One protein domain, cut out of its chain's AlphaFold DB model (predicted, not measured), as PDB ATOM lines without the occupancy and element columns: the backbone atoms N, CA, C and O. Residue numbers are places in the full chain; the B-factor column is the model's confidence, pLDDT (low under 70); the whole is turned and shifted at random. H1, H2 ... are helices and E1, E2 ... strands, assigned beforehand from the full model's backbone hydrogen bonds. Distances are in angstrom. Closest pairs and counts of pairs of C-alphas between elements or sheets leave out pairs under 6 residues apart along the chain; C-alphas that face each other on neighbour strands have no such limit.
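Overview. This is residues 87 to 126 of the 141 residues of the protein "DNA-directed DNA polymerase" of Meloidogyne enterolobii (UniProt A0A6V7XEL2). One long helix, H1, makes the length of this domain, and after it the chain folds back as a hairpin of two strands, E1 and E2, alongside the later part of the helix. The helix meets this hairpin with its residues 97 to 108, while residues 87 to 92 of H1 stick out free. The printed part has 40 residues, with one named helix followed by two named strands, H1, E1, E2, and the two-stranded sheet is antiparallel. The class is mixed, helices and strands; the whole is loose, with a radius of gyration of the C-alphas of 11.5 A, and is a rod spanning 38 by 16 by 8 A.

Arrangement. Begin at the sheet, where E1, residues 113 to 118, and E2, residues 121 to 125, form an antiparallel hairpin with 161 degrees between their directions. Look for N 113 and O 125 at 2.8 A, and for N 121 and O 118 at 2.7 A, both within hydrogen-bond range. From there go to H1, residues 87 to 109: its closest C-alphas to E1 are those of Val 107 and Lys 113, 6.7 A apart. Towards E2, the closest are those of Val 107 and Tyr 124, at 7.2 A. Within H1, 18 of 19 O i to N i+4 pairs are within hydrogen-bond range.

Along the chain. Find C-alpha 113 at (-35.055, -1.043, -33.160); from there E1 runs 15.5 A to C-alpha 118. E2 covers 13.8 A and ends at C-alpha 125, at (-37.098, 1.308, -37.379). H1 begins at C-alpha 87, at (-21.425, -30.993, -41.613), and runs 33.1 A to C-alpha 109.

Size, cuts and confidence. The C-alphas farthest apart are those of Pro 87 and Ala 126, at 38.0 A. The printed part has no cut, and the links H1 to E1 and E1 to E2 are tight. The mean pLDDT of the printed part is 95.3, and no printed residue is under 70.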
ATOM      1  N   PRO A  87     -22.305 -31.977 -42.248       95.44
ATOM      2  CA  PRO A  87     -21.425 -30.993 -41.613       95.44
ATOM      3  C   PRO A  87     -21.304 -29.691 -42.412       95.44
ATOM      4  O   PRO A  87     -21.436 -28.608 -41.846       95.44
ATOM      5  N   VAL A  88     -21.128 -29.778 -43.735       95.56
ATOM      6  CA  VAL A  88     -21.031 -28.590 -44.599       95.56
ATOM      7  C   VAL A  88     -22.335 -27.798 -44.566       95.56
ATOM      8  O   VAL A  88     -22.303 -26.584 -44.377       95.56
ATOM      9  N   ALA A  89     -23.487 -28.464 -44.671       94.69
ATOM     10  CA  ALA A  89     -24.778 -27.779 -44.621       94.69
ATOM     11  C   ALA A  89     -25.034 -27.065 -43.277       94.69
ATOM     12  O   ALA A  89     -25.585 -25.956 -43.253       94.69
ATOM     13  N   VAL A  90     -24.597 -27.668 -42.163       96.31
ATOM     14  CA  VAL A  90     -24.650 -27.058 -40.824       96.31
ATOM     15  C   VAL A  90     -23.770 -25.812 -40.759       96.31
ATOM     16  O   VAL A  90     -24.213 -24.783 -40.246       96.31
ATOM     17  N   PHE A  91     -22.555 -25.858 -41.309       96.62
ATOM     18  CA  PHE A  91     -21.691 -24.679 -41.351       96.62
ATOM     19  C   PHE A  91     -22.284 -23.571 -42.221       96.62
ATOM     20  O   PHE A  91     -22.352 -22.438 -41.755       96.62
ATOM     21  N   VAL A  92     -22.796 -23.881 -43.417       95.38
ATOM     22  CA  VAL A  92     -23.423 -22.884 -44.307       95.38
ATOM     23  C   VAL A  92     -24.531 -22.111 -43.582       95.38
ATOM     24  O   VAL A  92     -24.497 -20.883 -43.534       95.38
ATOM     25  N   THR A  93     -25.472 -22.809 -42.935       95.50
ATOM     26  CA  THR A  93     -26.571 -22.156 -42.191       95.50
ATOM     27  C   THR A  93     -26.099 -21.416 -40.941       95.50
ATOM     28  O   THR A  93     -26.679 -20.402 -40.553       95.50
ATOM     29  N   SER A  94     -25.047 -21.901 -40.281       97.44
ATOM     30  CA  SER A  94     -24.484 -21.239 -39.102       97.44
ATOM     31  C   SER A  94     -23.781 -19.936 -39.475       97.44
ATOM     32  O   SER A  94     -24.036 -18.914 -38.844       97.44
ATOM     33  N   TYR A  95     -22.981 -19.935 -40.543       97.00
ATOM     34  CA  TYR A  95     -22.356 -18.718 -41.057       97.00
ATOM     35  C   TYR A  95     -23.385 -17.721 -41.593       97.00
ATOM     36  O   TYR A  95     -23.249 -16.536 -41.306       97.00
ATOM     37  N   ALA A  96     -24.435 -18.176 -42.285       95.44
ATOM     38  CA  ALA A  96     -25.525 -17.303 -42.726       95.44
ATOM     39  C   ALA A  96     -26.210 -16.601 -41.539       95.44
ATOM     40  O   ALA A  96     -26.357 -15.380 -41.544       95.44
ATOM     41  N   ARG A  97     -26.529 -17.341 -40.465       97.38
ATOM     42  CA  ARG A  97     -27.102 -16.766 -39.232       97.38
ATOM     43  C   ARG A  97     -26.165 -15.775 -38.551       97.38
ATOM     44  O   ARG A  97     -26.612 -14.711 -38.142       97.38
ATOM     45  N   LEU A  98     -24.874 -16.097 -38.446       97.88
ATOM     46  CA  LEU A  98     -23.876 -15.176 -37.892       97.88
ATOM     47  C   LEU A  98     -23.718 -13.922 -38.757       97.88
ATOM     48  O   LEU A  98     -23.498 -12.841 -38.224       97.88
ATOM     49  N   HIS A  99     -23.826 -14.049 -40.081       95.38
ATOM     50  CA  HIS A  99     -23.785 -12.909 -40.986       95.38
ATOM     51  C   HIS A  99     -24.995 -11.997 -40.773       95.38
ATOM     52  O   HIS A  99     -24.810 -10.806 -40.558       95.38
ATOM     53  N   LEU A 100     -26.208 -12.554 -40.724       95.81
ATOM     54  CA  LEU A 100     -27.427 -11.795 -40.443       95.81
ATOM     55  C   LEU A 100     -27.401 -11.140 -39.055       95.81
ATOM     56  O   LEU A 100     -27.836 -10.004 -38.891       95.81
ATOM     57  N   TYR A 101     -26.838 -11.831 -38.062       96.56
ATOM     58  CA  TYR A 101     -26.664 -11.299 -36.714       96.56
ATOM     59  C   TYR A 101     -25.799 -10.026 -36.694       96.56
ATOM     60  O   TYR A 101     -26.140  -9.086 -35.985       96.56
ATOM     61  N   LYS A 102     -24.760  -9.927 -37.538       95.69
ATOM     62  CA  LYS A 102     -23.963  -8.690 -37.667       95.69
ATOM     63  C   LYS A 102     -24.810  -7.498 -38.115       95.69
ATOM     64  O   LYS A 102     -24.690  -6.427 -37.535       95.69
ATOM     65  N   TYR A 103     -25.729  -7.691 -39.065       95.38
ATOM     66  CA  TYR A 103     -26.661  -6.627 -39.465       95.38
ATOM     67  C   TYR A 103     -27.581  -6.209 -38.310       95.38
ATOM     68  O   TYR A 103     -27.904  -5.031 -38.174       95.38
ATOM     69  N   MET A 104     -27.986  -7.142 -37.441       95.56
ATOM     70  CA  MET A 104     -28.755  -6.797 -36.238       95.56
ATOM     71  C   MET A 104     -27.935  -5.958 -35.250       95.56
ATOM     72  O   MET A 104     -28.483  -5.043 -34.636       95.56
ATOM     73  N   GLU A 105     -26.638  -6.239 -35.103       95.88
ATOM     74  CA  GLU A 105     -25.729  -5.419 -34.294       95.88
ATOM     75  C   GLU A 105     -25.558  -4.016 -34.899       95.88
ATOM     76  O   GLU A 105     -25.602  -3.027 -34.170       95.88
ATOM     77  N   GLU A 106     -25.462  -3.894 -36.225       94.75
ATOM     78  CA  GLU A 106     -25.421  -2.594 -36.913       94.75
ATOM     79  C   GLU A 106     -26.701  -1.776 -36.682       94.75
ATOM     80  O   GLU A 106     -26.623  -0.572 -36.419       94.75
ATOM     81  N   VAL A 107     -27.882  -2.414 -36.679       95.00
ATOM     82  CA  VAL A 107     -29.146  -1.749 -36.301       95.00
ATOM     83  C   VAL A 107     -29.043  -1.143 -34.900       95.00
ATOM     84  O   VAL A 107     -29.472  -0.008 -34.688       95.00
ATOM     85  N   GLN A 108     -28.468  -1.875 -33.941       92.31
ATOM     86  CA  GLN A 108     -28.283  -1.371 -32.578       92.31
ATOM     87  C   GLN A 108     -27.300  -0.193 -32.541       92.31
ATOM     88  O   GLN A 108     -27.552   0.785 -31.836       92.31
ATOM     89  N   GLN A 109     -26.220  -0.242 -33.327       93.25
ATOM     90  CA  GLN A 109     -25.220   0.831 -33.409       93.25
ATOM     91  C   GLN A 109     -25.796   2.142 -33.957       93.25
ATOM     92  O   GLN A 109     -25.423   3.216 -33.489       93.25
ATOM     93  N   VAL A 110     -26.744   2.076 -34.898       92.56
ATOM     94  CA  VAL A 110     -27.459   3.264 -35.404       92.56
ATOM     95  C   VAL A 110     -28.643   3.677 -34.523       92.56
ATOM     96  O   VAL A 110     -29.462   4.510 -34.917       92.56
ATOM     97  N   ASN A 111     -28.738   3.111 -33.316       92.94
ATOM     98  CA  ASN A 111     -29.807   3.348 -32.352       92.94
ATOM     99  C   ASN A 111     -31.207   3.023 -32.924       92.94
ATOM    100  O   ASN A 111     -32.208   3.656 -32.572       92.94
ATOM    101  N   GLY A 112     -31.257   2.050 -33.840       93.56
ATOM    102  CA  GLY A 112     -32.468   1.491 -34.420       93.56
ATOM    103  C   GLY A 112     -33.056   0.366 -33.566       93.56
ATOM    104  O   GLY A 112     -32.399  -0.224 -32.710       93.56
ATOM    105  N   LYS A 113     -34.327   0.047 -33.809       95.31
ATOM    106  CA  LYS A 113     -35.055  -1.043 -33.160       95.31
ATOM    107  C   LYS A 113     -35.419  -2.102 -34.192       95.31
ATOM    108  O   LYS A 113     -36.220  -1.838 -35.090       95.31
ATOM    109  N   LEU A 114     -34.856  -3.298 -34.037       95.94
ATOM    110  CA  LEU A 114     -35.199  -4.468 -34.842       95.94
ATOM    111  C   LEU A 114     -36.672  -4.852 -34.617       95.94
ATOM    112  O   LEU A 114     -37.145  -4.886 -33.480       95.94
ATOM    113  N   LEU A 115     -37.389  -5.129 -35.704       96.81
ATOM    114  CA  LEU A 115     -38.794  -5.540 -35.708       96.81
ATOM    115  C   LEU A 115     -38.974  -6.982 -36.180       96.81
ATOM    116  O   LEU A 115     -39.835  -7.687 -35.660       96.81
ATOM    117  N   TYR A 116     -38.188  -7.408 -37.171       97.12
ATOM    118  CA  TYR A 116     -38.311  -8.728 -37.778       97.12
ATOM    119  C   TYR A 116     -36.983  -9.203 -38.369       97.12
ATOM    120  O   TYR A 116     -36.111  -8.398 -38.695       97.12
ATOM    121  N   CYS A 117     -36.861 -10.518 -38.504       95.62
ATOM    122  CA  CYS A 117     -35.728 -11.210 -39.093       95.62
ATOM    123  C   CYS A 117     -36.246 -12.443 -39.838       95.62
ATOM    124  O   CYS A 117     -36.939 -13.263 -39.235       95.62
ATOM    125  N   ASP A 118     -35.849 -12.608 -41.096       96.19
ATOM    126  CA  ASP A 118     -36.098 -13.817 -41.881       96.19
ATOM    127  C   ASP A 118     -34.890 -14.138 -42.747       96.19
ATOM    128  O   ASP A 118     -34.562 -13.342 -43.613       96.19
ATOM    129  N   THR A 119     -34.288 -15.305 -42.503       92.75
ATOM    130  CA  THR A 119     -33.235 -16.003 -43.266       92.75
ATOM    131  C   THR A 119     -32.016 -15.175 -43.703       92.75
ATOM    132  O   THR A 119     -30.898 -15.484 -43.294       92.75
ATOM    133  N   ASP A 120     -32.215 -14.149 -44.520       93.00
ATOM    134  CA  ASP A 120     -31.233 -13.244 -45.119       93.00
ATOM    135  C   ASP A 120     -31.676 -11.762 -45.091       93.00
ATOM    136  O   ASP A 120     -31.044 -10.907 -45.708       93.00
ATOM    137  N   SER A 121     -32.731 -11.433 -44.342       93.75
ATOM    138  CA  SER A 121     -33.330 -10.102 -44.263       93.75
ATOM    139  C   SER A 121     -33.688  -9.698 -42.829       93.75
ATOM    140  O   SER A 121     -33.977 -10.526 -41.960       93.75
ATOM    141  N   ILE A 122     -33.680  -8.387 -42.583       95.44
ATOM    142  CA  ILE A 122     -34.132  -7.766 -41.337       95.44
ATOM    143  C   ILE A 122     -35.051  -6.585 -41.639       95.44
ATOM    144  O   ILE A 122     -34.891  -5.893 -42.641       95.44
ATOM    145  N   ILE A 123     -35.990  -6.321 -40.736       95.44
ATOM    146  CA  ILE A 123     -36.825  -5.117 -40.757       95.44
ATOM    147  C   ILE A 123     -36.597  -4.389 -39.442       95.44
ATOM    148  O   ILE A 123     -36.681  -4.998 -38.374       95.44
ATOM    149  N   TYR A 124     -36.318  -3.090 -39.503       95.69
ATOM    150  CA  TYR A 124     -36.068  -2.266 -38.325       95.69
ATOM    151  C   TYR A 124     -36.634  -0.852 -38.498       95.69
ATOM    152  O   TYR A 124     -36.974  -0.431 -39.601       95.69
ATOM    153  N   VAL A 125     -36.738  -0.118 -37.392       95.06
ATOM    154  CA  VAL A 125     -37.098   1.308 -37.379       95.06
ATOM    155  C   VAL A 125     -35.976   2.130 -36.763       95.06
ATOM    156  O   VAL A 125     -35.350   1.698 -35.799       95.06
ATOM    157  N   ALA A 126     -35.737   3.325 -37.293       92.81
ATOM    158  CA  ALA A 126     -34.764   4.274 -36.764       92.81
ATOM    159  C   ALA A 126     -35.327   5.699 -36.804       92.81
ATOM    160  O   ALA A 126     -36.225   6.009 -37.593       92.81
TER     161      ALA A 126